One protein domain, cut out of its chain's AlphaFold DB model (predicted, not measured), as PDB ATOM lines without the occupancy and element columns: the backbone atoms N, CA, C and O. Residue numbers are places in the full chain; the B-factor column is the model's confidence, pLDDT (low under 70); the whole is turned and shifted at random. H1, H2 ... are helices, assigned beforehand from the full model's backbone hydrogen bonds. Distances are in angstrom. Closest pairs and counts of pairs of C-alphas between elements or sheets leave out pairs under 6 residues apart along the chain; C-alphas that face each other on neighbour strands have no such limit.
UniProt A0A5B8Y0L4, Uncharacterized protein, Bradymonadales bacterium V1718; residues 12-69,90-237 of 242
ATOM      1  N   ALA A  12      31.764 -54.101 -38.370       94.81
ATOM      2  CA  ALA A  12      30.384 -53.852 -38.769       94.81
ATOM      3  C   ALA A  12      30.225 -52.462 -39.405       94.81
ATOM      4  O   ALA A  12      29.634 -52.343 -40.483       94.81
ATOM      5  N   ALA A  13      30.806 -51.427 -38.787       95.88
ATOM      6  CA  ALA A  13      30.805 -50.080 -39.340       95.88
ATOM      7  C   ALA A  13      31.582 -50.016 -40.659       95.88
ATOM      8  O   ALA A  13      31.062 -49.481 -41.636       95.88
ATOM      9  N   LEU A  14      32.769 -50.628 -40.743       95.75
ATOM     10  CA  LEU A  14      33.557 -50.678 -41.977       95.75
ATOM     11  C   LEU A  14      32.764 -51.311 -43.124       95.75
ATOM     12  O   LEU A  14      32.737 -50.762 -44.226       95.75
ATOM     13  N   LYS A  15      32.092 -52.441 -42.875       95.62
ATOM     14  CA  LYS A  15      31.262 -53.106 -43.888       95.62
ATOM     15  C   LYS A  15      30.098 -52.219 -44.336       95.62
ATOM     16  O   LYS A  15      29.836 -52.126 -45.536       95.62
ATOM     17  N   SER A  16      29.437 -51.536 -43.398       96.25
ATOM     18  CA  SER A  16      28.367 -50.581 -43.709       96.25
ATOM     19  C   SER A  16      28.884 -49.396 -44.534       96.25
ATOM     20  O   SER A  16      28.304 -49.047 -45.562       96.25
ATOM     21  N   VAL A  17      30.027 -48.815 -44.175       97.25
ATOM     22  CA  VAL A  17      30.641 -47.729 -44.950       97.25
ATOM     23  C   VAL A  17      31.015 -48.213 -46.352       97.25
ATOM     24  O   VAL A  17      30.679 -47.552 -47.335       97.25
ATOM     25  N   ALA A  18      31.644 -49.383 -46.477       96.44
ATOM     26  CA  ALA A  18      32.062 -49.941 -47.759       96.44
ATOM     27  C   ALA A  18      30.876 -50.202 -48.702       96.44
ATOM     28  O   ALA A  18      30.932 -49.805 -49.866       96.44
ATOM     29  N   ILE A  19      29.786 -50.799 -48.207       95.94
ATOM     30  CA  ILE A  19      28.635 -51.143 -49.053       95.94
ATOM     31  C   ILE A  19      27.907 -49.899 -49.568       95.94
ATOM     32  O   ILE A  19      27.574 -49.813 -50.749       95.94
ATOM     33  N   HIS A  20      27.720 -48.887 -48.716       96.31
ATOM     34  CA  HIS A  20      27.091 -47.633 -49.130       96.31
ATOM     35  C   HIS A  20      28.019 -46.815 -50.038       96.31
ATOM     36  O   HIS A  20      27.543 -46.182 -50.978       96.31
ATOM     37  N   SER A  21      29.338 -46.889 -49.833       96.44
ATOM     38  CA  SER A  21      30.325 -46.282 -50.735       96.44
ATOM     39  C   SER A  21      30.313 -46.939 -52.115       96.44
ATOM     40  O   SER A  21      30.350 -46.234 -53.122       96.44
ATOM     41  N   ALA A  22      30.199 -48.272 -52.181       94.12
ATOM     42  CA  ALA A  22      30.053 -49.009 -53.435       94.12
ATOM     43  C   ALA A  22      28.778 -48.589 -54.179       94.12
ATOM     44  O   ALA A  22      28.835 -48.224 -55.353       94.12
ATOM     45  N   LEU A  23      27.639 -48.578 -53.479       92.75
ATOM     46  CA  LEU A  23      26.348 -48.174 -54.039       92.75
ATOM     47  C   LEU A  23      26.376 -46.743 -54.579       92.75
ATOM     48  O   LEU A  23      26.005 -46.511 -55.730       92.75
ATOM     49  N   ALA A  24      26.843 -45.788 -53.772       92.12
ATOM     50  CA  ALA A  24      26.931 -44.392 -54.181       92.12
ATOM     51  C   ALA A  24      27.916 -44.216 -55.341       92.12
ATOM     52  O   ALA A  24      27.613 -43.515 -56.303       92.12
ATOM     53  N   GLY A  25      29.056 -44.911 -55.299       91.38
ATOM     54  CA  GLY A  25      30.048 -44.902 -56.369       91.38
ATOM     55  C   GLY A  25      29.506 -45.394 -57.707       91.38
ATOM     56  O   GLY A  25      29.948 -44.923 -58.743       91.38
ATOM     57  N   LEU A  26      28.518 -46.286 -57.736       90.12
ATOM     58  CA  LEU A  26      27.919 -46.748 -58.994       90.12
ATOM     59  C   LEU A  26      26.816 -45.821 -59.532       90.12
ATOM     60  O   LEU A  26      26.459 -45.919 -60.707       90.12
ATOM     61  N   CYS A  27      26.297 -44.896 -58.719       85.94
ATOM     62  CA  CYS A  27      25.215 -43.988 -59.115       85.94
ATOM     63  C   CYS A  27      25.551 -43.052 -60.294       85.94
ATOM     64  O   CYS A  27      24.683 -42.910 -61.153       85.94
ATOM     65  N   PRO A  28      26.776 -42.496 -60.439       84.75
ATOM     66  CA  PRO A  28      27.165 -41.680 -61.599       84.75
ATOM     67  C   PRO A  28      27.014 -42.364 -62.968       84.75
ATOM     68  O   PRO A  28      27.132 -41.720 -64.006       84.75
ATOM     69  N   LEU A  29      26.803 -43.681 -62.994       80.81
ATOM     70  CA  LEU A  29      26.604 -44.458 -64.218       80.81
ATOM     71  C   LEU A  29      25.132 -44.572 -64.619       80.81
ATOM     72  O   LEU A  29      24.818 -45.093 -65.694       80.81
ATOM     73  N   ILE A  30      24.218 -44.117 -63.763       74.19
ATOM     74  CA  ILE A  30      22.797 -44.067 -64.070       74.19
ATOM     75  C   ILE A  30      22.600 -42.948 -65.102       74.19
ATOM     76  O   ILE A  30      22.906 -41.793 -64.828       74.19
ATOM     77  N   PRO A  31      22.066 -43.243 -66.300       64.69
ATOM     78  CA  PRO A  31      22.016 -42.286 -67.408       64.69
ATOM     79  C   PRO A  31      20.919 -41.219 -67.251       64.69
ATOM     80  O   PRO A  31      20.476 -40.643 -68.244       64.69
ATOM     81  N   VAL A  32      20.424 -40.994 -66.031       70.12
ATOM     82  CA  VAL A  32      19.329 -40.069 -65.744       70.12
ATOM     83  C   VAL A  32      19.876 -38.934 -64.879       70.12
ATOM     84  O   VAL A  32      20.239 -39.194 -63.734       70.12
ATOM     85  N   PRO A  33      19.936 -37.694 -65.399       64.38
ATOM     86  CA  PRO A  33      20.484 -36.569 -64.652       64.38
ATOM     87  C   PRO A  33      19.661 -36.302 -63.388       64.38
ATOM     88  O   PRO A  33      18.436 -36.468 -63.407       64.38
ATOM     89  N   PHE A  34      20.327 -35.875 -62.312       71.62
ATOM     90  CA  PHE A  34      19.765 -35.548 -60.990       71.62
ATOM     91  C   PHE A  34      19.235 -36.748 -60.190       71.62
ATOM     92  O   PHE A  34      19.123 -36.677 -58.966       71.62
ATOM     93  N   VAL A  35      18.878 -37.852 -60.849       75.12
ATOM     94  CA  VAL A  35      18.412 -39.068 -60.170       75.12
ATOM     95  C   VAL A  35      19.552 -39.730 -59.407       75.12
ATOM     96  O   VAL A  35      19.327 -40.246 -58.317       75.12
ATOM     97  N   ASP A  36      20.762 -39.681 -59.950       75.81
ATOM     98  CA  ASP A  36      21.983 -40.111 -59.280       75.81
ATOM     99  C   ASP A  36      22.221 -39.340 -57.975       75.81
ATOM    100  O   ASP A  36      22.367 -39.975 -56.933       75.81
ATOM    101  N   ASP A  37      22.142 -38.008 -57.995       79.88
ATOM    102  CA  ASP A  37      22.308 -37.174 -56.796       79.88
ATOM    103  C   ASP A  37      21.269 -37.506 -55.713       79.88
ATOM    104  O   ASP A  37      21.602 -37.668 -54.536       79.88
ATOM    105  N   LEU A  38      20.002 -37.676 -56.110       81.69
ATOM    106  CA  LEU A  38      18.922 -38.053 -55.192       81.69
ATOM    107  C   LEU A  38      19.138 -39.442 -54.582       81.69
ATOM    108  O   LEU A  38      18.829 -39.663 -53.409       81.69
ATOM    109  N   ILE A  39      19.632 -40.399 -55.370       84.50
ATOM    110  CA  ILE A  39      19.928 -41.749 -54.885       84.50
ATOM    111  C   ILE A  39      21.138 -41.715 -53.945       84.50
ATOM    112  O   ILE A  39      21.076 -42.332 -52.883       84.50
ATOM    113  N   ILE A  40      22.193 -40.965 -54.276       88.00
ATOM    114  CA  ILE A  40      23.373 -40.791 -53.416       88.00
ATOM    115  C   ILE A  40      22.964 -40.189 -52.071       88.00
ATOM    116  O   ILE A  40      23.351 -40.718 -51.031       88.00
ATOM    117  N   GLU A  41      22.127 -39.149 -52.067       88.00
ATOM    118  CA  GLU A  41      21.627 -38.552 -50.825       88.00
ATOM    119  C   GLU A  41      20.866 -39.585 -49.977       88.00
ATOM    120  O   GLU A  41      21.065 -39.671 -48.765       88.00
ATOM    121  N   ARG A  42      20.028 -40.426 -50.597       87.56
ATOM    122  CA  ARG A  42      19.308 -41.502 -49.890       87.56
ATOM    123  C   ARG A  42      20.242 -42.567 -49.331       87.56
ATOM    124  O   ARG A  42      20.075 -42.974 -48.182       87.56
ATOM    125  N   ILE A  43      21.230 -42.999 -50.112       90.94
ATOM    126  CA  ILE A  43      22.258 -43.951 -49.676       90.94
ATOM    127  C   ILE A  43      23.007 -43.380 -48.471       90.94
ATOM    128  O   ILE A  43      23.178 -44.076 -47.472       90.94
ATOM    129  N   HIS A  44      23.385 -42.104 -48.525       92.12
ATOM    130  CA  HIS A  44      24.093 -41.433 -47.443       92.12
ATOM    131  C   HIS A  44      23.225 -41.306 -46.180       92.12
ATOM    132  O   HIS A  44      23.672 -41.608 -45.075       92.12
ATOM    133  N   ARG A  45      21.939 -40.964 -46.325       91.50
ATOM    134  CA  ARG A  45      20.980 -40.976 -45.209       91.50
ATOM    135  C   ARG A  45      20.879 -42.355 -44.561       91.50
ATOM    136  O   ARG A  45      20.889 -42.455 -43.335       91.50
ATOM    137  N   ARG A  46      20.788 -43.419 -45.366       91.44
ATOM    138  CA  ARG A  46      20.723 -44.786 -44.840       91.44
ATOM    139  C   ARG A  46      22.003 -45.164 -44.106       91.44
ATOM    140  O   ARG A  46      21.897 -45.685 -43.002       91.44
ATOM    141  N   LEU A  47      23.165 -44.857 -44.682       94.94
ATOM    142  CA  LEU A  47      24.461 -45.077 -44.047       94.94
ATOM    143  C   LEU A  47      24.500 -44.431 -42.659       94.94
ATOM    144  O   LEU A  47      24.784 -45.108 -41.679       94.94
ATOM    145  N   ASN A  48      24.133 -43.151 -42.564       94.62
ATOM    146  CA  ASN A  48      24.146 -42.423 -41.296       94.62
ATOM    147  C   ASN A  48      23.213 -43.066 -40.267       94.62
ATOM    148  O   ASN A  48      23.592 -43.230 -39.114       94.62
ATOM    149  N   ARG A  49      22.014 -43.489 -40.680       93.69
ATOM    150  CA  ARG A  49      21.093 -44.207 -39.790       93.69
ATOM    151  C   ARG A  49      21.685 -45.522 -39.289       93.69
ATOM    152  O   ARG A  49      21.648 -45.775 -38.094       93.69
ATOM    153  N   GLU A  50      22.252 -46.322 -40.184       94.38
ATOM    154  CA  GLU A  50      22.834 -47.625 -39.854       94.38
ATOM    155  C   GLU A  50      24.037 -47.483 -38.910       94.38
ATOM    156  O   GLU A  50      24.167 -48.250 -37.963       94.38
ATOM    157  N   LEU A  51      24.874 -46.457 -39.092       95.50
ATOM    158  CA  LEU A  51      25.985 -46.164 -38.181       95.50
ATOM    159  C   LEU A  51      25.510 -45.732 -36.784       95.50
ATOM    160  O   LEU A  51      26.121 -46.121 -35.789       95.50
ATOM    161  N   PHE A  52      24.415 -44.974 -36.687       94.38
ATOM    162  CA  PHE A  52      23.790 -44.661 -35.397       94.38
ATOM    163  C   PHE A  52      23.200 -45.918 -34.741       94.38
ATOM    164  O   PHE A  52      23.455 -46.161 -33.563       94.38
ATOM    165  N   GLU A  53      22.481 -46.748 -35.503       94.12
ATOM    166  CA  GLU A  53      21.881 -48.000 -35.019       94.12
ATOM    167  C   GLU A  53      22.943 -48.975 -34.486       94.12
ATOM    168  O   GLU A  53      22.758 -49.555 -33.417       94.12
ATOM    169  N   LEU A  54      24.094 -49.089 -35.162       94.19
ATOM    170  CA  LEU A  54      25.241 -49.886 -34.701       94.19
ATOM    171  C   LEU A  54      25.804 -49.417 -33.349       94.19
ATOM    172  O   LEU A  54      26.396 -50.215 -32.628       94.19
ATOM    173  N   ASN A  55      25.584 -48.152 -32.987       92.12
ATOM    174  CA  ASN A  55      25.992 -47.560 -31.712       92.12
ATOM    175  C   ASN A  55      24.824 -47.450 -30.707       92.12
ATOM    176  O   ASN A  55      24.909 -46.718 -29.720       92.12
ATOM    177  N   GLY A  56      23.707 -48.151 -30.953       90.62
ATOM    178  CA  GLY A  56      22.532 -48.141 -30.076       90.62
ATOM    179  C   GLY A  56      21.789 -46.800 -30.046       90.62
ATOM    180  O   GLY A  56      21.064 -46.514 -29.094       90.62
ATOM    181  N   LEU A  57      21.982 -45.961 -31.064       90.69
ATOM    182  CA  LEU A  57      21.352 -44.654 -31.192       90.69
ATOM    183  C   LEU A  57      20.253 -44.681 -32.251       90.69
ATOM    184  O   LEU A  57      20.321 -45.409 -33.239       90.69
ATOM    185  N   THR A  58      19.248 -43.826 -32.077       87.88
ATOM    186  CA  THR A  58      18.197 -43.616 -33.075       87.88
ATOM    187  C   THR A  58      18.338 -42.232 -33.690       87.88
ATOM    188  O   THR A  58      18.580 -41.240 -33.006       87.88
ATOM    189  N   LEU A  59      18.199 -42.160 -35.014       83.69
ATOM    190  CA  LEU A  59      18.293 -40.909 -35.754       83.69
ATOM    191  C   LEU A  59      16.945 -40.599 -36.401       83.69
ATOM    192  O   LEU A  59      16.455 -41.363 -37.234       83.69
ATOM    193  N   SER A  60      16.344 -39.465 -36.034       84.12
ATOM    194  CA  SER A  60      15.106 -38.996 -36.665       84.12
ATOM    195  C   SER A  60      15.321 -38.704 -38.156       84.12
ATOM    196  O   SER A  60      16.437 -38.397 -38.593       84.12
ATOM    197  N   ASP A  61      14.257 -38.748 -38.961       82.06
ATOM    198  CA  ASP A  61      14.351 -38.490 -40.406       82.06
ATOM    199  C   ASP A  61      14.926 -37.095 -40.719       82.06
ATOM    200  O   ASP A  61      15.759 -36.946 -41.618       82.06
ATOM    201  N   GLY A  62      14.546 -36.077 -39.936       76.88
ATOM    202  CA  GLY A  62      15.053 -34.706 -40.080       76.88
ATOM    203  C   GLY A  62      16.548 -34.575 -39.767       76.88
ATOM    204  O   GLY A  62      17.281 -33.882 -40.480       76.88
ATOM    205  N   ASN A  63      17.029 -35.297 -38.756       82.56
ATOM    206  CA  ASN A  63      18.449 -35.322 -38.401       82.56
ATOM    207  C   ASN A  63      19.270 -36.124 -39.411       82.56
ATOM    208  O   ASN A  63      20.361 -35.705 -39.794       82.56
ATOM    209  N   THR A  64      18.707 -37.224 -39.911       79.81
ATOM    210  CA  THR A  64      19.313 -38.035 -40.972       79.81
ATOM    211  C   THR A  64      19.545 -37.196 -42.226       79.81
ATOM    212  O   THR A  64      20.641 -37.207 -42.788       79.81
ATOM    213  N   LYS A  65      18.536 -36.415 -42.639       80.69
ATOM    214  CA  LYS A  65      18.664 -35.460 -43.744       80.69
ATOM    215  C   LYS A  65      19.767 -34.443 -43.472       80.69
ATOM    216  O   LYS A  65      20.621 -34.245 -44.324       80.69
ATOM    217  N   THR A  66      19.771 -33.850 -42.281       81.50
ATOM    218  CA  THR A  66      20.759 -32.833 -41.908       81.50
ATOM    219  C   THR A  66      22.189 -33.355 -42.025       81.50
ATOM    220  O   THR A  66      23.027 -32.618 -42.531       81.50
ATOM    221  N   LEU A  67      22.473 -34.595 -41.598       80.38
ATOM    222  CA  LEU A  67      23.806 -35.206 -41.729       80.38
ATOM    223  C   LEU A  67      24.176 -35.530 -43.178       80.38
ATOM    224  O   LEU A  67      25.332 -35.383 -43.552       80.38
ATOM    225  N   ALA A  68      23.205 -35.971 -43.978       77.44
ATOM    226  CA  ALA A  68      23.442 -36.422 -45.345       77.44
ATOM    227  C   ALA A  68      23.458 -35.298 -46.391       77.44
ATOM    228  O   ALA A  68      23.786 -35.549 -47.549       77.44
ATOM    229  N   GLU A  69      23.070 -34.077 -46.015       78.88
ATOM    230  CA  GLU A  69      23.115 -32.930 -46.913       78.88
ATOM    231  C   GLU A  69      24.547 -32.723 -47.430       78.88
ATOM    232  O   GLU A  69      25.486 -32.463 -46.671       78.88
ATOM    233  N   LEU A  90      35.660 -44.011 -80.659       45.62
ATOM    234  CA  LEU A  90      36.943 -43.557 -80.080       45.62
ATOM    235  C   LEU A  90      36.946 -43.463 -78.544       45.62
ATOM    236  O   LEU A  90      37.995 -43.288 -77.933       45.62
ATOM    237  N   ILE A  91      35.783 -43.585 -77.902       52.09
ATOM    238  CA  ILE A  91      35.601 -43.129 -76.522       52.09
ATOM    239  C   ILE A  91      35.457 -44.263 -75.503       52.09
ATOM    240  O   ILE A  91      35.632 -44.029 -74.316       52.09
ATOM    241  N   THR A  92      35.247 -45.519 -75.898       57.59
ATOM    242  CA  THR A  92      34.912 -46.580 -74.929       57.59
ATOM    243  C   THR A  92      36.002 -46.822 -73.877       57.59
ATOM    244  O   THR A  92      35.699 -47.255 -72.773       57.59
ATOM    245  N   LYS A  93      37.284 -46.554 -74.172       57.97
ATOM    246  CA  LYS A  93      38.365 -46.598 -73.163       57.97
ATOM    247  C   LYS A  93      38.411 -45.360 -72.281       57.97
ATOM    248  O   LYS A  93      38.427 -45.508 -71.063       57.97
ATOM    249  N   VAL A  94      38.353 -44.175 -72.879       62.94
ATOM    250  CA  VAL A  94      38.404 -42.905 -72.145       62.94
ATOM    251  C   VAL A  94      37.157 -42.714 -71.279       62.94
ATOM    252  O   VAL A  94      37.294 -42.412 -70.105       62.94
ATOM    253  N   VAL A  95      35.953 -42.986 -71.792       71.06
ATOM    254  CA  VAL A  95      34.709 -42.948 -71.003       71.06
ATOM    255  C   VAL A  95      34.691 -43.998 -69.916       71.06
ATOM    256  O   VAL A  95      34.243 -43.686 -68.828       71.06
ATOM    257  N   TYR A  96      35.203 -45.206 -70.152       72.50
ATOM    258  CA  TYR A  96      35.283 -46.199 -69.081       72.50
ATOM    259  C   TYR A  96      36.238 -45.755 -67.964       72.50
ATOM    260  O   TYR A  96      35.902 -45.863 -66.792       72.50
ATOM    261  N   PHE A  97      37.398 -45.199 -68.318       77.62
ATOM    262  CA  PHE A  97      38.331 -44.656 -67.333       77.62
ATOM    263  C   PHE A  97      37.740 -43.459 -66.573       77.62
ATOM    264  O   PHE A  97      37.826 -43.405 -65.348       77.62
ATOM    265  N   LEU A  98      37.099 -42.521 -67.277       81.31
ATOM    266  CA  LEU A  98      36.415 -41.381 -66.662       81.31
ATOM    267  C   LEU A  98      35.241 -41.827 -65.785       81.31
ATOM    268  O   LEU A  98      35.053 -41.274 -64.709       81.31
ATOM    269  N   ALA A  99      34.504 -42.854 -66.202       82.69
ATOM    270  CA  ALA A  99      33.435 -43.464 -65.426       82.69
ATOM    271  C   ALA A  99      33.974 -44.059 -64.121       82.69
ATOM    272  O   ALA A  99      33.496 -43.684 -63.058       82.69
ATOM    273  N   ILE A 100      35.028 -44.887 -64.176       87.06
ATOM    274  CA  ILE A 100      35.680 -45.418 -62.966       87.06
ATOM    275  C   ILE A 100      36.167 -44.284 -62.069       87.06
ATOM    276  O   ILE A 100      36.004 -44.356 -60.854       87.06
ATOM    277  N   LYS A 101      36.763 -43.234 -62.645       89.19
ATOM    278  CA  LYS A 101      37.209 -42.078 -61.869       89.19
ATOM    279  C   LYS A 101      36.037 -41.430 -61.132       89.19
ATOM    280  O   LYS A 101      36.148 -41.251 -59.926       89.19
ATOM    281  N   SER A 102      34.936 -41.126 -61.817       88.25
ATOM    282  CA  SER A 102      33.743 -40.550 -61.186       88.25
ATOM    283  C   SER A 102      33.183 -41.463 -60.097       88.25
ATOM    284  O   SER A 102      32.874 -40.989 -59.005       88.25
ATOM    285  N   CYS A 103      33.123 -42.773 -60.351       91.25
ATOM    286  CA  CYS A 103      32.681 -43.752 -59.363       91.25
ATOM    287  C   CYS A 103      33.556 -43.744 -58.112       91.25
ATOM    288  O   CYS A 103      33.057 -43.679 -56.990       91.25
ATOM    289  N   ALA A 104      34.873 -43.773 -58.308       93.12
ATOM    290  CA  ALA A 104      35.836 -43.776 -57.224       93.12
ATOM    291  C   ALA A 104      35.846 -42.461 -56.441       93.12
ATOM    292  O   ALA A 104      36.009 -42.489 -55.226       93.12
ATOM    293  N   ASP A 105      35.659 -41.324 -57.111       92.62
ATOM    294  CA  ASP A 105      35.622 -40.014 -56.466       92.62
ATOM    295  C   ASP A 105      34.367 -39.885 -55.572       92.62
ATOM    296  O   ASP A 105      34.477 -39.443 -54.426       92.62
ATOM    297  N   VAL A 106      33.197 -40.351 -56.037       93.06
ATOM    298  CA  VAL A 106      31.961 -40.394 -55.227       93.06
ATOM    299  C   VAL A 106      32.078 -41.396 -54.079       93.06
ATOM    300  O   VAL A 106      31.800 -41.047 -52.931       93.06
ATOM    301  N   ALA A 107      32.536 -42.618 -54.352       95.12
ATOM    302  CA  ALA A 107      32.714 -43.632 -53.319       95.12
ATOM    303  C   ALA A 107      33.707 -43.187 -52.242       95.12
ATOM    304  O   ALA A 107      33.447 -43.383 -51.063       95.12
ATOM    305  N   ALA A 108      34.818 -42.550 -52.623       95.25
ATOM    306  CA  ALA A 108      35.802 -42.047 -51.671       95.25
ATOM    307  C   ALA A 108      35.218 -40.949 -50.772       95.25
ATOM    308  O   ALA A 108      35.516 -40.927 -49.580       95.25
ATOM    309  N   SER A 109      34.369 -40.076 -51.327       94.31
ATOM    310  CA  SER A 109      33.649 -39.051 -50.563       94.31
ATOM    311  C   SER A 109      32.744 -39.676 -49.502       94.31
ATOM    312  O   SER A 109      32.862 -39.335 -48.328       94.31
ATOM    313  N   ILE A 110      31.877 -40.612 -49.904       95.56
ATOM    314  CA  ILE A 110      30.952 -41.299 -48.988       95.56
ATOM    315  C   ILE A 110      31.712 -42.140 -47.963       95.56
ATOM    316  O   ILE A 110      31.339 -42.170 -46.792       95.56
ATOM    317  N   PHE A 111      32.814 -42.768 -48.375       96.38
ATOM    318  CA  PHE A 111      33.655 -43.547 -47.480       96.38
ATOM    319  C   PHE A 111      34.275 -42.680 -46.388       96.38
ATOM    320  O   PHE A 111      34.203 -43.043 -45.221       96.38
ATOM    321  N   HIS A 112      34.865 -41.533 -46.742       94.25
ATOM    322  CA  HIS A 112      35.444 -40.601 -45.765       94.25
ATOM    323  C   HIS A 112      34.403 -40.111 -44.763       94.25
ATOM    324  O   HIS A 112      34.645 -40.169 -43.562       94.25
ATOM    325  N   GLU A 113      33.248 -39.653 -45.246       95.00
ATOM    326  CA  GLU A 113      32.188 -39.116 -44.384       95.00
ATOM    327  C   GLU A 113      31.615 -40.197 -43.464       95.00
ATOM    328  O   GLU A 113      31.509 -39.983 -42.256       95.00
ATOM    329  N   GLY A 114      31.338 -41.385 -44.007       96.50
ATOM    330  CA  GLY A 114      30.880 -42.532 -43.229       96.50
ATOM    331  C   GLY A 114      31.908 -43.005 -42.205       96.50
ATOM    332  O   GLY A 114      31.552 -43.293 -41.065       96.50
ATOM    333  N   TRP A 115      33.187 -43.049 -42.582       96.50
ATOM    334  CA  TRP A 115      34.270 -43.443 -41.685       96.50
ATOM    335  C   TRP A 115      34.441 -42.445 -40.536       96.50
ATOM    336  O   TRP A 115      34.510 -42.854 -39.381       96.50
ATOM    337  N   LEU A 116      34.446 -41.139 -40.830       95.81
ATOM    338  CA  LEU A 116      34.540 -40.080 -39.821       95.81
ATOM    339  C   LEU A 116      33.345 -40.104 -38.867       95.81
ATOM    340  O   LEU A 116      33.527 -39.945 -37.661       95.81
ATOM    341  N   LEU A 117      32.133 -40.326 -39.388       96.12
ATOM    342  CA  LEU A 117      30.947 -40.457 -38.552       96.12
ATOM    343  C   LEU A 117      31.042 -41.688 -37.645       96.12
ATOM    344  O   LEU A 117      30.857 -41.560 -36.439       96.12
ATOM    345  N   ALA A 118      31.361 -42.857 -38.205       96.31
ATOM    346  CA  ALA A 118      31.541 -44.084 -37.433       96.31
ATOM    347  C   ALA A 118      32.582 -43.889 -36.326       96.31
ATOM    348  O   ALA A 118      32.319 -44.196 -35.166       96.31
ATOM    349  N   ARG A 119      33.723 -43.279 -36.664       94.75
ATOM    350  CA  ARG A 119      34.789 -42.977 -35.712       94.75
ATOM    351  C   ARG A 119      34.327 -42.020 -34.614       94.75
ATOM    352  O   ARG A 119      34.616 -42.270 -33.450       94.75
ATOM    353  N   ALA A 120      33.593 -40.960 -34.954       93.12
ATOM    354  CA  ALA A 120      33.070 -40.009 -33.974       93.12
ATOM    355  C   ALA A 120      32.106 -40.658 -32.970       93.12
ATOM    356  O   ALA A 120      32.139 -40.317 -31.786       93.12
ATOM    357  N   LEU A 121      31.267 -41.585 -33.445       93.25
ATOM    358  CA  LEU A 121      30.320 -42.327 -32.613       93.25
ATOM    359  C   LEU A 121      31.040 -43.342 -31.715       93.25
ATOM    360  O   LEU A 121      30.850 -43.325 -30.504       93.25
ATOM    361  N   GLU A 122      31.909 -44.173 -32.294       93.62
ATOM    362  CA  GLU A 122      32.586 -45.259 -31.575       93.62
ATOM    363  C   GLU A 122      33.647 -44.751 -30.588       93.62
ATOM    364  O   GLU A 122      33.848 -45.345 -29.530       93.62
ATOM    365  N   ALA A 123      34.322 -43.639 -30.899       89.81
ATOM    366  CA  ALA A 123      35.301 -43.021 -30.006       89.81
ATOM    367  C   ALA A 123      34.664 -42.205 -28.869       89.81
ATOM    368  O   ALA A 123      35.382 -41.739 -27.985       89.81
ATOM    369  N   GLY A 124      33.343 -41.982 -28.904       87.31
ATOM    370  CA  GLY A 124      32.644 -41.164 -27.912       87.31
ATOM    371  C   GLY A 124      33.024 -39.682 -27.953       87.31
ATOM    372  O   GLY A 124      32.888 -38.986 -26.949       87.31
ATOM    373  N   TYR A 125      33.495 -39.177 -29.097       86.56
ATOM    374  CA  TYR A 125      33.889 -37.771 -29.243       86.56
ATOM    375  C   TYR A 125      32.724 -36.787 -29.088       86.56
ATOM    376  O   TYR A 125      32.936 -35.605 -28.821       86.56
ATOM    377  N   VAL A 126      31.490 -37.257 -29.273       83.62
ATOM    378  CA  VAL A 126      30.282 -36.495 -28.957       83.62
ATOM    379  C   VAL A 126      29.538 -37.230 -27.843       83.62
ATOM    380  O   VAL A 126      29.261 -38.419 -28.011       83.62
ATOM    381  N   PRO A 127      29.173 -36.550 -26.736       85.94
ATOM    382  CA  PRO A 127      28.428 -37.167 -25.645       85.94
ATOM    383  C   PRO A 127      27.166 -37.876 -26.140       85.94
ATOM    384  O   PRO A 127      26.347 -37.292 -26.864       85.94
ATOM    385  N   GLN A 128      27.001 -39.135 -25.736       85.00
ATOM    386  CA  GLN A 128      25.917 -39.989 -26.211       85.00
ATOM    387  C   GLN A 128      24.544 -39.404 -25.852       85.00
ATOM    388  O   GLN A 128      23.603 -39.506 -26.634       85.00
ATOM    389  N   GLU A 129      24.435 -38.706 -24.722       85.62
ATOM    390  CA  GLU A 129      23.210 -38.057 -24.257       85.62
ATOM    391  C   GLU A 129      22.761 -36.937 -25.203       85.62
ATOM    392  O   GLU A 129      21.562 -36.750 -25.425       85.62
ATOM    393  N   LEU A 130      23.707 -36.188 -25.783       84.94
ATOM    394  CA  LEU A 130      23.401 -35.146 -26.768       84.94
ATOM    395  C   LEU A 130      22.919 -35.765 -28.082       84.94
ATOM    396  O   LEU A 130      21.958 -35.283 -28.682       84.94
ATOM    397  N   LEU A 131      23.542 -36.869 -28.498       86.50
ATOM    398  CA  LEU A 131      23.142 -37.602 -29.697       86.50
ATOM    399  C   LEU A 131      21.763 -38.255 -29.543       86.50
ATOM    400  O   LEU A 131      20.953 -38.163 -30.462       86.50
ATOM    401  N   GLN A 132      21.466 -38.847 -28.381       86.69
ATOM    402  CA  GLN A 132      20.166 -39.459 -28.072       86.69
ATOM    403  C   GLN A 132      19.030 -38.437 -28.034       86.69
ATOM    404  O   GLN A 132      17.933 -38.717 -28.512       86.69
ATOM    405  N   ARG A 133      19.281 -37.236 -27.492       85.50
ATOM    406  CA  ARG A 133      18.310 -36.130 -27.552       85.50
ATOM    407  C   ARG A 133      17.998 -35.734 -28.992       85.50
ATOM    408  O   ARG A 133      16.895 -35.263 -29.262       85.50
ATOM    409  N   GLY A 134      18.964 -35.910 -29.896       81.19
ATOM    410  CA  GLY A 134      18.798 -35.655 -31.318       81.19
ATOM    411  C   GLY A 134      18.388 -34.213 -31.602       81.19
ATOM    412  O   GLY A 134      17.563 -33.973 -32.484       81.19
ATOM    413  N   ASP A 135      18.903 -33.239 -30.851       83.12
ATOM    414  CA  ASP A 135      18.546 -31.851 -31.095       83.12
ATOM    415  C   ASP A 135      19.204 -31.356 -32.402       83.12
ATOM    416  O   ASP A 135      20.397 -31.586 -32.638       83.12
ATOM    417  N   PRO A 136      18.460 -30.652 -33.279       83.62
ATOM    418  CA  PRO A 136      18.985 -30.207 -34.568       83.62
ATOM    419  C   PRO A 136      20.322 -29.439 -34.500       83.62
ATOM    420  O   PRO A 136      21.148 -29.626 -35.397       83.62
ATOM    421  N   PRO A 137      20.596 -28.593 -33.482       85.12
ATOM    422  CA  PRO A 137      21.890 -27.926 -33.347       85.12
ATOM    423  C   PRO A 137      23.071 -28.890 -33.181       85.12
ATOM    424  O   PRO A 137      24.089 -28.698 -33.847       85.12
ATOM    425  N   THR A 138      22.951 -29.929 -32.351       86.25
ATOM    426  CA  THR A 138      24.017 -30.927 -32.146       86.25
ATOM    427  C   THR A 138      24.329 -31.664 -33.439       86.25
ATOM    428  O   THR A 138      25.490 -31.769 -33.827       86.25
ATOM    429  N   ILE A 139      23.297 -32.087 -34.167       89.31
ATOM    430  CA  ILE A 139      23.458 -32.800 -35.438       89.31
ATOM    431  C   ILE A 139      24.114 -31.912 -36.505       89.31
ATOM    432  O   ILE A 139      25.024 -32.354 -37.209       89.31
ATOM    433  N   LYS A 140      23.725 -30.632 -36.592       87.69
ATOM    434  CA  LYS A 140      24.382 -29.660 -37.483       87.69
ATOM    435  C   LYS A 140      25.860 -29.469 -37.139       87.69
ATOM    436  O   LYS A 140      26.685 -29.359 -38.045       87.69
ATOM    437  N   ARG A 141      26.202 -29.440 -35.849       87.19
ATOM    438  CA  ARG A 141      27.592 -29.304 -35.386       87.19
ATOM    439  C   ARG A 141      28.416 -30.547 -35.704       87.19
ATOM    440  O   ARG A 141      29.504 -30.395 -36.247       87.19
ATOM    441  N   LEU A 142      27.879 -31.742 -35.446       90.88
ATOM    442  CA  LEU A 142      28.519 -33.009 -35.812       90.88
ATOM    443  C   LEU A 142      28.840 -33.042 -37.312       90.88
ATOM    444  O   LEU A 142      29.980 -33.297 -37.692       90.88
ATOM    445  N   ARG A 143      27.880 -32.672 -38.168       90.75
ATOM    446  CA  ARG A 143      28.136 -32.540 -39.609       90.75
ATOM    447  C   ARG A 143      29.239 -31.530 -39.920       90.75
ATOM    448  O   ARG A 143      30.123 -31.829 -40.714       90.75
ATOM    449  N   ALA A 144      29.206 -30.342 -39.320       89.88
ATOM    450  CA  ALA A 144      30.218 -29.314 -39.566       89.88
ATOM    451  C   ALA A 144      31.630 -29.752 -39.139       89.88
ATOM    452  O   ALA A 144      32.616 -29.330 -39.736       89.88
ATOM    453  N   VAL A 145      31.734 -30.579 -38.100       91.69
ATOM    454  CA  VAL A 145      32.986 -31.207 -37.670       91.69
ATOM    455  C   VAL A 145      33.454 -32.239 -38.699       91.69
ATOM    456  O   VAL A 145      34.599 -32.168 -39.130       91.69
ATOM    457  N   ILE A 146      32.568 -33.134 -39.151       93.19
ATOM    458  CA  ILE A 146      32.885 -34.152 -40.169       93.19
ATOM    459  C   ILE A 146      33.358 -33.500 -41.473       93.19
ATOM    460  O   ILE A 146      34.382 -33.899 -42.020       93.19
ATOM    461  N   ILE A 147      32.652 -32.470 -41.954       91.25
ATOM    462  CA  ILE A 147      33.027 -31.747 -43.180       91.25
ATOM    463  C   ILE A 147      34.414 -31.115 -43.029       91.25
ATOM    464  O   ILE A 147      35.253 -31.288 -43.907       91.25
ATOM    465  N   ARG A 148      34.687 -30.435 -41.906       90.88
ATOM    466  CA  ARG A 148      36.000 -29.818 -41.657       90.88
ATOM    467  C   ARG A 148      37.126 -30.848 -41.595       90.88
ATOM    468  O   ARG A 148      38.158 -30.649 -42.228       90.88
ATOM    469  N   ALA A 149      36.908 -31.957 -40.893       92.62
ATOM    470  CA  ALA A 149      37.883 -33.036 -40.786       92.62
ATOM    471  C   ALA A 149      38.193 -33.654 -42.155       92.62
ATOM    472  O   ALA A 149      39.353 -33.862 -42.501       92.62
ATOM    473  N   ARG A 150      37.154 -33.882 -42.964       93.00
ATOM    474  CA  ARG A 150      37.289 -34.369 -44.337       93.00
ATOM    475  C   ARG A 150      38.087 -33.396 -45.207       93.00
ATOM    476  O   ARG A 150      38.982 -33.824 -45.924       93.00
ATOM    477  N   GLU A 151      37.753 -32.107 -45.179       91.38
ATOM    478  CA  GLU A 151      38.414 -31.089 -46.010       91.38
ATOM    479  C   GLU A 151      39.890 -30.875 -45.638       91.38
ATOM    480  O   GLU A 151      40.670 -30.427 -46.478       91.38
ATOM    481  N   ALA A 152      40.284 -31.222 -44.411       91.31
ATOM    482  CA  ALA A 152      41.659 -31.124 -43.935       91.31
ATOM    483  C   ALA A 152      42.580 -32.262 -44.420       91.31
ATOM    484  O   ALA A 152      43.799 -32.147 -44.285       91.31
ATOM    485  N   VAL A 153      42.036 -33.351 -44.979       91.12
ATOM    486  CA  VAL A 153      42.809 -34.542 -45.369       91.12
ATOM    487  C   VAL A 153      42.691 -34.806 -46.870       91.12
ATOM    488  O   VAL A 153      41.604 -34.801 -47.444       91.12
ATOM    489  N   ASP A 154      43.823 -35.086 -47.522       90.50
ATOM    490  CA  ASP A 154      43.833 -35.463 -48.936       90.50
ATOM    491  C   ASP A 154      43.070 -36.782 -49.165       90.50
ATOM    492  O   ASP A 154      43.357 -37.820 -48.565       90.50
ATOM    493  N   MET A 155      42.091 -36.749 -50.073       91.38
ATOM    494  CA  MET A 155      41.279 -37.911 -50.439       91.38
ATOM    495  C   MET A 155      41.951 -38.808 -51.486       91.38
ATOM    496  O   MET A 155      41.463 -39.917 -51.722       91.38
ATOM    497  N   SER A 156      43.035 -38.366 -52.135       92.38
ATOM    498  CA  SER A 156      43.697 -39.102 -53.226       92.38
ATOM    499  C   SER A 156      44.029 -40.567 -52.886       92.38
ATOM    500  O   SER A 156      43.804 -41.438 -53.731       92.38
ATOM    501  N   PRO A 157      44.475 -40.899 -51.662       91.88
ATOM    502  CA  PRO A 157      44.764 -42.277 -51.264       91.88
ATOM    503  C   PRO A 157      43.505 -43.142 -51.156       91.88
ATOM    504  O   PRO A 157      43.488 -44.276 -51.634       91.88
ATOM    505  N   THR A 158      42.408 -42.598 -50.620       93.81
ATOM    506  CA  THR A 158      41.108 -43.287 -50.635       93.81
ATOM    507  C   THR A 158      40.596 -43.442 -52.063       93.81
ATOM    508  O   THR A 158      40.120 -44.510 -52.427       93.81
ATOM    509  N   GLN A 159      40.744 -42.425 -52.915       94.12
ATOM    510  CA  GLN A 159      40.377 -42.539 -54.327       94.12
ATOM    511  C   GLN A 159      41.178 -43.634 -55.041       94.12
ATOM    512  O   GLN A 159      40.618 -44.330 -55.881       94.12
ATOM    513  N   ALA A 160      42.463 -43.813 -54.726       92.12
ATOM    514  CA  ALA A 160      43.279 -44.885 -55.297       92.12
ATOM    515  C   ALA A 160      42.751 -46.272 -54.897       92.12
ATOM    516  O   ALA A 160      42.574 -47.127 -55.765       92.12
ATOM    517  N   VAL A 161      42.408 -46.453 -53.618       93.00
ATOM    518  CA  VAL A 161      41.758 -47.667 -53.095       93.00
ATOM    519  C   VAL A 161      40.432 -47.933 -53.811       93.00
ATOM    520  O   VAL A 161      40.207 -49.032 -54.315       93.00
ATOM    521  N   MET A 162      39.580 -46.913 -53.955       94.81
ATOM    522  CA  MET A 162      38.302 -47.059 -54.655       94.81
ATOM    523  C   MET A 162      38.499 -47.392 -56.139       94.81
ATOM    524  O   MET A 162      37.837 -48.285 -56.656       94.81
ATOM    525  N   ARG A 163      39.440 -46.738 -56.833       91.81
ATOM    526  CA  ARG A 163      39.764 -47.051 -58.239       91.81
ATOM    527  C   ARG A 163      40.254 -48.487 -58.403       91.81
ATOM    528  O   ARG A 163      39.875 -49.121 -59.382       91.81
ATOM    529  N   SER A 164      41.050 -48.994 -57.461       90.81
ATOM    530  CA  SER A 164      41.472 -50.400 -57.427       90.81
ATOM    531  C   SER A 164      40.260 -51.333 -57.307       90.81
ATOM    532  O   SER A 164      40.062 -52.214 -58.145       90.81
ATOM    533  N   ALA A 165      39.372 -51.065 -56.342       90.38
ATOM    534  CA  ALA A 165      38.171 -51.864 -56.110       90.38
ATOM    535  C   ALA A 165      37.177 -51.849 -57.292       90.38
ATOM    536  O   ALA A 165      36.633 -52.897 -57.646       90.38
ATOM    537  N   PHE A 166      36.969 -50.694 -57.937       87.31
ATOM    538  CA  PHE A 166      36.096 -50.545 -59.113       87.31
ATOM    539  C   PHE A 166      36.752 -50.948 -60.437       87.31
ATOM    540  O   PHE A 166      36.044 -51.129 -61.427       87.31
ATOM    541  N   GLY A 167      38.075 -51.125 -60.476       79.94
ATOM    542  CA  GLY A 167      38.847 -51.533 -61.656       79.94
ATOM    543  C   GLY A 167      38.590 -52.972 -62.128       79.94
ATOM    544  O   GLY A 167      39.441 -53.568 -62.788       79.94
ATOM    545  N   VAL A 168      37.439 -53.552 -61.781       71.81
ATOM    546  CA  VAL A 168      36.994 -54.880 -62.208       71.81
ATOM    547  C   VAL A 168      36.840 -54.915 -63.727       71.81
ATOM    548  O   VAL A 168      36.511 -53.906 -64.346       71.81
ATOM    549  N   GLY A 169      37.035 -56.089 -64.336       72.12
ATOM    550  CA  GLY A 169      36.781 -56.296 -65.760       72.12
ATOM    551  C   GLY A 169      35.439 -55.698 -66.197       72.12
ATOM    552  O   GLY A 169      34.438 -55.780 -65.483       72.12
ATOM    553  N   ARG A 170      35.428 -55.073 -67.379       73.69
ATOM    554  CA  ARG A 170      34.276 -54.328 -67.923       73.69
ATOM    555  C   ARG A 170      32.964 -55.104 -67.905       73.69
ATOM    556  O   ARG A 170      31.917 -54.493 -67.741       73.69
ATOM    557  N   GLU A 171      33.048 -56.413 -68.104       75.31
ATOM    558  CA  GLU A 171      31.914 -57.337 -68.117       75.31
ATOM    559  C   GLU A 171      31.259 -57.405 -66.736       75.31
ATOM    560  O   GLU A 171      30.110 -57.003 -66.595       75.31
ATOM    561  N   VAL A 172      32.030 -57.752 -65.699       75.25
ATOM    562  CA  VAL A 172      31.551 -57.816 -64.307       75.25
ATOM    563  C   VAL A 172      31.005 -56.465 -63.842       75.25
ATOM    564  O   VAL A 172      29.955 -56.387 -63.211       75.25
ATOM    565  N   PHE A 173      31.687 -55.373 -64.189       77.25
ATOM    566  CA  PHE A 173      31.225 -54.027 -63.852       77.25
ATOM    567  C   PHE A 173      29.892 -53.676 -64.537       77.25
ATOM    568  O   PHE A 173      29.016 -53.064 -63.925       77.25
ATOM    569  N   GLY A 174      29.718 -54.086 -65.798       78.06
ATOM    570  CA  GLY A 174      28.477 -53.906 -66.548       78.06
ATOM    571  C   GLY A 174      27.319 -54.741 -65.999       78.06
ATOM    572  O   GLY A 174      26.192 -54.249 -65.943       78.06
ATOM    573  N   GLU A 175      27.590 -55.969 -65.555       82.06
ATOM    574  CA  GLU A 175      26.605 -56.852 -64.921       82.06
ATOM    575  C   GLU A 175      26.100 -56.272 -63.599       82.06
ATOM    576  O   GLU A 175      24.888 -56.110 -63.430       82.06
ATOM    577  N   VAL A 176      27.016 -55.867 -62.713       82.81
ATOM    578  CA  VAL A 176      26.679 -55.236 -61.425       82.81
ATOM    579  C   VAL A 176      25.875 -53.955 -61.644       82.81
ATOM    580  O   VAL A 176      24.854 -53.741 -60.994       82.81
ATOM    581  N   LEU A 177      26.272 -53.119 -62.608       80.31
ATOM    582  CA  LEU A 177      25.529 -51.902 -62.934       80.31
ATOM    583  C   LEU A 177      24.123 -52.202 -63.475       80.31
ATOM    584  O   LEU A 177      23.166 -51.508 -63.132       80.31
ATOM    585  N   SER A 178      23.990 -53.207 -64.340       82.38
ATOM    586  CA  SER A 178      22.703 -53.602 -64.919       82.38
ATOM    587  C   SER A 178      21.738 -54.105 -63.843       82.38
ATOM    588  O   SER A 178      20.583 -53.665 -63.800       82.38
ATOM    589  N   ALA A 179      22.229 -54.959 -62.938       82.50
ATOM    590  CA  ALA A 179      21.480 -55.447 -61.785       82.50
ATOM    591  C   ALA A 179      21.056 -54.284 -60.877       82.50
ATOM    592  O   ALA A 179      19.859 -54.064 -60.685       82.50
ATOM    593  N   LEU A 180      22.011 -53.439 -60.474       83.44
ATOM    594  CA  LEU A 180      21.756 -52.283 -59.621       83.44
ATOM    595  C   LEU A 180      20.718 -51.335 -60.231       83.44
ATOM    596  O   LEU A 180      19.782 -50.906 -59.556       83.44
ATOM    597  N   ARG A 181      20.847 -51.017 -61.524       82.12
ATOM    598  CA  ARG A 181      19.899 -50.149 -62.228       82.12
ATOM    599  C   ARG A 181      18.502 -50.756 -62.225       82.12
ATOM    600  O   ARG A 181      17.536 -50.037 -61.976       82.12
ATOM    601  N   LYS A 182      18.380 -52.056 -62.508       84.06
ATOM    602  CA  LYS A 182      17.092 -52.754 -62.472       84.06
ATOM    603  C   LYS A 182      16.486 -52.659 -61.078       84.06
ATOM    604  O   LYS A 182      15.332 -52.262 -60.967       84.06
ATOM    605  N   THR A 183      17.272 -52.945 -60.045       83.50
ATOM    606  CA  THR A 183      16.855 -52.943 -58.642       83.50
ATOM    607  C   THR A 183      16.403 -51.555 -58.174       83.50
ATOM    608  O   THR A 183      15.282 -51.402 -57.676       83.50
ATOM    609  N   LEU A 184      17.215 -50.520 -58.405       77.62
ATOM    610  CA  LEU A 184      16.934 -49.146 -57.970       77.62
ATOM    611  C   LEU A 184      15.736 -48.512 -58.694       77.62
ATOM    612  O   LEU A 184      15.022 -47.700 -58.100       77.62
ATOM    613  N   LEU A 185      15.502 -48.894 -59.954       77.19
ATOM    614  CA  LEU A 185      14.394 -48.387 -60.772       77.19
ATOM    615  C   LEU A 185      13.101 -49.211 -60.642       77.19
ATOM    616  O   LEU A 185      12.116 -48.891 -61.308       77.19
ATOM    617  N   THR A 186      13.065 -50.258 -59.809       81.00
ATOM    618  CA  THR A 186      11.819 -51.003 -59.554       81.00
ATOM    619  C   THR A 186      10.784 -50.171 -58.786       81.00
ATOM    620  O   THR A 186      11.117 -49.216 -58.084       81.00
ATOM    621  N   SER A 187       9.509 -50.567 -58.870       68.44
ATOM    622  CA  SER A 187       8.392 -49.960 -58.125       68.44
ATOM    623  C   SER A 187       8.299 -50.395 -56.654       68.44
ATOM    624  O   SER A 187       7.334 -50.043 -55.977       68.44
ATOM    625  N   LYS A 188       9.265 -51.176 -56.153       78.75
ATOM    626  CA  LYS A 188       9.268 -51.683 -54.774       78.75
ATOM    627  C   LYS A 188       9.444 -50.569 -53.740       78.75
ATOM    628  O   LYS A 188       9.907 -49.463 -54.048       78.75
ATOM    629  N   SER A 189       9.122 -50.890 -52.486       81.50
ATOM    630  CA  SER A 189       9.388 -50.008 -51.351       81.50
ATOM    631  C   SER A 189      10.881 -49.638 -51.287       81.50
ATOM    632  O   SER A 189      11.755 -50.352 -51.781       81.50
ATOM    633  N   GLU A 190      11.197 -48.462 -50.748       73.62
ATOM    634  CA  GLU A 190      12.575 -47.950 -50.713       73.62
ATOM    635  C   GLU A 190      13.536 -48.864 -49.940       73.62
ATOM    636  O   GLU A 190      14.643 -49.126 -50.410       73.62
ATOM    637  N   GLY A 191      13.092 -49.403 -48.800       75.81
ATOM    638  CA  GLY A 191      13.889 -50.326 -47.991       75.81
ATOM    639  C   GLY A 191      14.232 -51.619 -48.733       75.81
ATOM    640  O   GLY A 191      15.381 -52.056 -48.707       75.81
ATOM    641  N   GLU A 192      13.267 -52.188 -49.461       81.75
ATOM    642  CA  GLU A 192      13.482 -53.399 -50.263       81.75
ATOM    643  C   GLU A 192      14.466 -53.165 -51.409       81.75
ATOM    644  O   GLU A 192      15.332 -54.003 -51.657       81.75
ATOM    645  N   ARG A 193      14.362 -52.017 -52.093       83.62
ATOM    646  CA  ARG A 193      15.280 -51.659 -53.183       83.62
ATOM    647  C   ARG A 193      16.715 -51.585 -52.698       83.62
ATOM    648  O   ARG A 193      17.600 -52.143 -53.336       83.62
ATOM    649  N   LEU A 194      16.949 -50.911 -51.575       80.56
ATOM    650  CA  LEU A 194      18.301 -50.730 -51.066       80.56
ATOM    651  C   LEU A 194      18.878 -52.034 -50.504       80.56
ATOM    652  O   LEU A 194      20.061 -52.292 -50.692       80.56
ATOM    653  N   SER A 195      18.053 -52.879 -49.879       84.50
ATOM    654  CA  SER A 195      18.483 -54.208 -49.426       84.50
ATOM    655  C   SER A 195      18.907 -55.105 -50.590       84.50
ATOM    656  O   SER A 195      19.972 -55.704 -50.532       84.50
ATOM    657  N   ALA A 196      18.124 -55.152 -51.670       85.81
ATOM    658  CA  ALA A 196      18.494 -55.914 -52.863       85.81
ATOM    659  C   ALA A 196      19.729 -55.312 -53.561       85.81
ATOM    660  O   ALA A 196      20.629 -56.030 -53.982       85.81
ATOM    661  N   ALA A 197      19.833 -53.982 -53.607       85.81
ATOM    662  CA  ALA A 197      20.988 -53.308 -54.194       85.81
ATOM    663  C   ALA A 197      22.289 -53.618 -53.433       85.81
ATOM    664  O   ALA A 197      23.344 -53.753 -54.047       85.81
ATOM    665  N   LYS A 198      22.218 -53.753 -52.100       88.56
ATOM    666  CA  LYS A 198      23.343 -54.188 -51.259       88.56
ATOM    667  C   LYS A 198      23.862 -55.570 -51.679       88.56
ATOM    668  O   LYS A 198      25.074 -55.765 -51.721       88.56
ATOM    669  N   GLU A 199      22.971 -56.498 -52.027       88.62
ATOM    670  CA  GLU A 199      23.352 -57.823 -52.540       88.62
ATOM    671  C   GLU A 199      24.052 -57.711 -53.903       88.62
ATOM    672  O   GLU A 199      25.129 -58.283 -54.083       88.62
ATOM    673  N   ASP A 200      23.514 -56.890 -54.815       87.25
ATOM    674  CA  ASP A 200      24.070 -56.678 -56.163       87.25
ATOM    675  C   ASP A 200      25.520 -56.146 -56.133       87.25
ATOM    676  O   ASP A 200      26.324 -56.457 -57.014       87.25
ATOM    677  N   VAL A 201      25.887 -55.357 -55.113       89.25
ATOM    678  CA  VAL A 201      27.236 -54.773 -54.972       89.25
ATOM    679  C   VAL A 201      28.167 -55.542 -54.033       89.25
ATOM    680  O   VAL A 201      29.271 -55.059 -53.750       89.25
ATOM    681  N   GLY A 202      27.769 -56.719 -53.540       89.00
ATOM    682  CA  GLY A 202      28.535 -57.482 -52.547       89.00
ATOM    683  C   GLY A 202      29.992 -57.714 -52.961       89.00
ATOM    684  O   GLY A 202      30.911 -57.385 -52.216       89.00
ATOM    685  N   GLY A 203      30.225 -58.126 -54.212       88.50
ATOM    686  CA  GLY A 203      31.580 -58.371 -54.719       88.50
ATOM    687  C   GLY A 203      32.472 -57.123 -54.808       88.50
ATOM    688  O   GLY A 203      33.689 -57.232 -54.667       88.50
ATOM    689  N   ILE A 204      31.900 -55.931 -55.028       90.56
ATOM    690  CA  ILE A 204      32.654 -54.663 -54.975       90.56
ATOM    691  C   ILE A 204      32.897 -54.264 -53.518       90.56
ATOM    692  O   ILE A 204      33.980 -53.797 -53.181       90.56
ATOM    693  N   THR A 205      31.912 -54.487 -52.650       93.50
ATOM    694  CA  THR A 205      32.003 -54.207 -51.212       93.50
ATOM    695  C   THR A 205      33.143 -54.984 -50.568       93.50
ATOM    696  O   THR A 205      33.986 -54.381 -49.905       93.50
ATOM    697  N   ASP A 206      33.220 -56.292 -50.817       93.31
ATOM    698  CA  ASP A 206      34.273 -57.151 -50.270       93.31
ATOM    699  C   ASP A 206      35.660 -56.689 -50.735       93.31
ATOM    700  O   ASP A 206      36.599 -56.626 -49.944       93.31
ATOM    701  N   ARG A 207      35.778 -56.256 -51.997       91.75
ATOM    702  CA  ARG A 207      37.015 -55.666 -52.527       91.75
ATOM    703  C   ARG A 207      37.370 -54.355 -51.847       91.75
ATOM    704  O   ARG A 207      38.534 -54.162 -51.527       91.75
ATOM    705  N   ILE A 208      36.410 -53.455 -51.628       93.75
ATOM    706  CA  ILE A 208      36.671 -52.208 -50.894       93.75
ATOM    707  C   ILE A 208      37.196 -52.540 -49.497       93.75
ATOM    708  O   ILE A 208      38.210 -51.979 -49.093       93.75
ATOM    709  N   VAL A 209      36.559 -53.466 -48.777       94.12
ATOM    710  CA  VAL A 209      37.004 -53.885 -47.438       94.12
ATOM    711  C   VAL A 209      38.426 -54.452 -47.482       94.12
ATOM    712  O   VAL A 209      39.273 -54.047 -46.683       94.12
ATOM    713  N   ASP A 210      38.711 -55.340 -48.431       92.56
ATOM    714  CA  ASP A 210      40.034 -55.935 -48.623       92.56
ATOM    715  C   ASP A 210      41.106 -54.891 -48.955       92.56
ATOM    716  O   ASP A 210      42.166 -54.863 -48.326       92.56
ATOM    717  N   GLU A 211      40.845 -54.016 -49.926       92.00
ATOM    718  CA  GLU A 211      41.777 -52.974 -50.360       92.00
ATOM    719  C   GLU A 211      42.020 -51.951 -49.246       92.00
ATOM    720  O   GLU A 211      43.162 -51.543 -49.021       92.00
ATOM    721  N   VAL A 212      40.979 -51.589 -48.487       91.62
ATOM    722  CA  VAL A 212      41.110 -50.737 -47.303       91.62
ATOM    723  C   VAL A 212      42.031 -51.398 -46.280       91.62
ATOM    724  O   VAL A 212      43.025 -50.804 -45.872       91.62
ATOM    725  N   ARG A 213      41.778 -52.656 -45.914       90.75
ATOM    726  CA  ARG A 213      42.602 -53.377 -44.930       90.75
ATOM    727  C   ARG A 213      44.051 -53.559 -45.385       90.75
ATOM    728  O   ARG A 213      44.972 -53.530 -44.569       90.75
ATOM    729  N   ARG A 214      44.281 -53.763 -46.684       88.94
ATOM    730  CA  ARG A 214      45.625 -54.002 -47.227       88.94
ATOM    731  C   ARG A 214      46.424 -52.720 -47.413       88.94
ATOM    732  O   ARG A 214      47.619 -52.721 -47.103       88.94
ATOM    733  N   HIS A 215      45.801 -51.668 -47.931       87.44
ATOM    734  CA  HIS A 215      46.510 -50.526 -48.510       87.44
ATOM    735  C   HIS A 215      46.133 -49.181 -47.891       87.44
ATOM    736  O   HIS A 215      46.900 -48.226 -48.018       87.44
ATOM    737  N   TRP A 216      44.991 -49.077 -47.212       89.06
ATOM    738  CA  TRP A 216      44.532 -47.802 -46.682       89.06
ATOM    739  C   TRP A 216      45.079 -47.533 -45.280       89.06
ATOM    740  O   TRP A 216      44.638 -48.104 -44.290       89.06
ATOM    741  N   SER A 217      46.035 -46.610 -45.200       83.31
ATOM    742  CA  SER A 217      46.677 -46.185 -43.948       83.31
ATOM    743  C   SER A 217      46.242 -44.794 -43.466       83.31
ATOM    744  O   SER A 217      46.883 -44.220 -42.592       83.31
ATOM    745  N   HIS A 218      45.183 -44.217 -44.044       84.62
ATOM    746  CA  HIS A 218      44.810 -42.809 -43.824       84.62
ATOM    747  C   HIS A 218      43.847 -42.584 -42.653       84.62
ATOM    748  O   HIS A 218      43.518 -41.438 -42.351       84.62
ATOM    749  N   GLY A 219      43.430 -43.651 -41.962       86.69
ATOM    750  CA  GLY A 219      42.540 -43.554 -40.802       86.69
ATOM    751  C   GLY A 219      43.106 -42.666 -39.691       86.69
ATOM    752  O   GLY A 219      42.400 -41.801 -39.193       86.69
ATOM    753  N   ALA A 220      44.397 -42.790 -39.371       88.75
ATOM    754  CA  ALA A 220      45.017 -41.984 -38.314       88.75
ATOM    755  C   ALA A 220      45.007 -40.475 -38.624       88.75
ATOM    756  O   ALA A 220      44.726 -39.669 -37.744       88.75
ATOM    757  N   ALA A 221      45.262 -40.090 -39.880       91.25
ATOM    758  CA  ALA A 221      45.210 -38.688 -40.294       91.25
ATOM    759  C   ALA A 221      43.780 -38.123 -40.226       91.25
ATOM    760  O   ALA A 221      43.589 -36.976 -39.829       91.25
ATOM    761  N   LEU A 222      42.776 -38.934 -40.580       91.62
ATOM    762  CA  LEU A 222      41.368 -38.559 -40.451       91.62
ATOM    763  C   LEU A 222      40.921 -38.444 -38.992       91.62
ATOM    764  O   LEU A 222      40.208 -37.500 -38.669       91.62
ATOM    765  N   ASP A 223      41.335 -39.362 -38.117       92.44
ATOM    766  CA  ASP A 223      41.037 -39.289 -36.680       92.44
ATOM    767  C   ASP A 223      41.670 -38.046 -36.046       92.44
ATOM    768  O   ASP A 223      41.013 -37.341 -35.284       92.44
ATOM    769  N   GLU A 224      42.906 -37.714 -36.419       92.31
ATOM    770  CA  GLU A 224      43.571 -36.498 -35.945       92.31
ATOM    771  C   GLU A 224      42.850 -35.230 -36.430       92.31
ATOM    772  O   GLU A 224      42.544 -34.337 -35.639       92.31
ATOM    773  N   ALA A 225      42.489 -35.169 -37.715       92.62
ATOM    774  CA  ALA A 225      41.714 -34.056 -38.264       92.62
ATOM    775  C   ALA A 225      40.323 -33.934 -37.618       92.62
ATOM    776  O   ALA A 225      39.818 -32.823 -37.419       92.62
ATOM    777  N   LEU A 226      39.711 -35.067 -37.265       92.31
ATOM    778  CA  LEU A 226      38.450 -35.130 -36.538       92.31
ATOM    779  C   LEU A 226      38.603 -34.542 -35.136       92.31
ATOM    780  O   LEU A 226      37.865 -33.616 -34.800       92.31
ATOM    781  N   ARG A 227      39.595 -34.995 -34.359       91.38
ATOM    782  CA  ARG A 227      39.904 -34.456 -33.025       91.38
ATOM    783  C   ARG A 227      40.165 -32.954 -33.066       91.38
ATOM    784  O   ARG A 227      39.555 -32.214 -32.299       91.38
ATOM    785  N   ALA A 228      40.995 -32.489 -33.998       91.31
ATOM    786  CA  ALA A 228      41.273 -31.065 -34.167       91.31
ATOM    787  C   ALA A 228      39.999 -30.266 -34.504       91.31
ATOM    788  O   ALA A 228      39.755 -29.195 -33.947       91.31
ATOM    789  N   SER A 229      39.139 -30.805 -35.375       90.31
ATOM    790  CA  SER A 229      37.862 -30.175 -35.740       90.31
ATOM    791  C   SER A 229      36.871 -30.132 -34.577       90.31
ATOM    792  O   SER A 229      36.106 -29.169 -34.465       90.31
ATOM    793  N   ILE A 230      36.888 -31.152 -33.714       87.50
ATOM    794  CA  ILE A 230      36.100 -31.200 -32.481       87.50
ATOM    795  C   ILE A 230      36.611 -30.159 -31.501       87.50
ATOM    796  O   ILE A 230      35.798 -29.368 -31.060       87.50
ATOM    797  N   GLN A 231      37.915 -30.066 -31.236       86.06
ATOM    798  CA  GLN A 231      38.492 -29.064 -30.324       86.06
ATOM    799  C   GLN A 231      38.186 -27.626 -30.766       86.06
ATOM    800  O   GLN A 231      37.786 -26.784 -29.964       86.06
ATOM    801  N   LEU A 232      38.260 -27.350 -32.071       80.81
ATOM    802  CA  LEU A 232      37.823 -26.070 -32.645       80.81
ATOM    803  C   LEU A 232      36.307 -25.828 -32.498       80.81
ATOM    804  O   LEU A 232      35.842 -24.696 -32.621       80.81
ATOM    805  N   GLY A 233      35.526 -26.888 -32.285       66.88
ATOM    806  CA  GLY A 233      34.097 -26.861 -31.991       66.88
ATOM    807  C   GLY A 233      33.736 -27.094 -30.516       66.88
ATOM    808  O   GLY A 233      32.562 -26.982 -30.180       66.88
ATOM    809  N   GLU A 234      34.684 -27.402 -29.626       58.34
ATOM    810  CA  GLU A 234      34.432 -27.765 -28.222       58.34
ATOM    811  C   GLU A 234      33.996 -26.559 -27.397       58.34
ATOM    812  O   GLU A 234      33.179 -26.711 -26.489       58.34
ATOM    813  N   SER A 235      34.365 -25.341 -27.811       52.56
ATOM    814  CA  SER A 235      33.750 -24.113 -27.284       52.56
ATOM    815  C   SER A 235      32.230 -24.042 -27.525       52.56
ATOM    816  O   SER A 235      31.583 -23.093 -27.094       52.56
ATOM    817  N   ILE A 236      31.661 -24.996 -28.271       51.47
ATOM    818  CA  ILE A 236      30.284 -25.002 -28.760       51.47
ATOM    819  C   ILE A 236      29.487 -26.195 -28.181       51.47
ATOM    820  O   ILE A 236      28.256 -26.130 -28.157       51.47
ATOM    821  N   PHE A 237      30.130 -27.262 -27.685       56.66
ATOM    822  CA  PHE A 237      29.460 -28.378 -26.983       56.66
ATOM    823  C   PHE A 237      29.352 -28.171 -25.458       56.66
ATOM    824  O   PHE A 237      28.721 -28.987 -24.786       56.66
TER     825      PHE A 237
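AT A GLANCE: This is residues 12 to 69 and 90 to 237 of the 242 residues of an uncharacterized protein of Bradymonadales bacterium V1718 (UniProt A0A5B8Y0L4). Three helices, H1, H2 and H4, lie side by side as a core bundle, and shorter helices wrap round it. H7 crosses H4 at a steep angle, H10 crosses H1 at a steep angle and H9 crosses H1 nearly at a right angle; H8 folds with H9 into a hairpin, H6 packs on residues 112 to 117 of H4 and also on H3 and on H11, H3 packs on H2, and short H5 has its centre farthest from the mean of the C-alphas. The long H4 sticks out with residues 90 to 95, of which 92 to 95 belong to it. The 206 printed residues have eleven named helices, H1 to H11 in order, and no named strand: the class is all helix. The whole is compact, with a radius of gyration of the C-alphas of 17.0 A and spans of 56 by 37 by 28 A.

HOW THE PARTS SIT: H1, residues 12 to 29, and H2, residues 35 to 54, form a helical hairpin at a shallow tilt of 3 degrees; their closest C-alphas, those of Cys 27 and Asp 36, are 5.1 A apart. The hub, H4, residues 92 to 122, touches H1 opposite ways at 31 degrees, a shallow tilt, with the C-alphas of Gly 25 and Cys 103 closest at 4.1 A. H3, residues 61 to 68, touches H2 at Ala 68 and Arg 45, C-alphas 5.2 A apart. H6, residues 136 to 151, touches H3 at a shallow tilt of 17 degrees, with C-alphas 143 and 67 closest at 5.5 A. H5, residues 128 to 133, and H6 touch only at the corner, and only just, with 3 pairs of C-alphas within 8 A. H7, residues 156 to 166, touches H4 at a steep tilt of 63 degrees, closest at C-alphas 162 and 104, 4.8 A. H8, residues 170 to 184, and H9, residues 190 to 200, form a hairpin at a shallow tilt of 15 degrees, with C-alphas 180 and 197 closest at 5.6 A. H10, residues 202 to 215, touches H1 at a steep tilt of 65 degrees, with C-alphas 205 and 19 closest at 5.0 A. H11, residues 219 to 237, touches H6 at a steep tilt of 38 degrees, with C-alphas 225 and 149 closest at 4.7 A. Every O i to N i+4 pair is within hydrogen-bond range in H2 to H9; the counts are 12 of 14 in H1, 9 of 10 in H10 and 13 of 15 in H11.

IN THESE COORDINATES: H1 begins at C-alpha 12 (30.384, -53.852, -38.769) and is 27.4 A long; H2 is 28.5 A and H4 43.4 A. H11, 24.3 A, ends at C-alpha 237 (29.460, -28.378, -26.983) and has a kink of 40 degrees near residue 231.

THE WHOLE: Residues 70 to 89 are not printed, and C-alphas 69 and 90 are 37.5 A apart across the cut. Of the links printed whole, H2 to H3 is short and the others are tight. Confidence is under 70 at residues 31, 33, 90 to 94, 187 and 233 to 237.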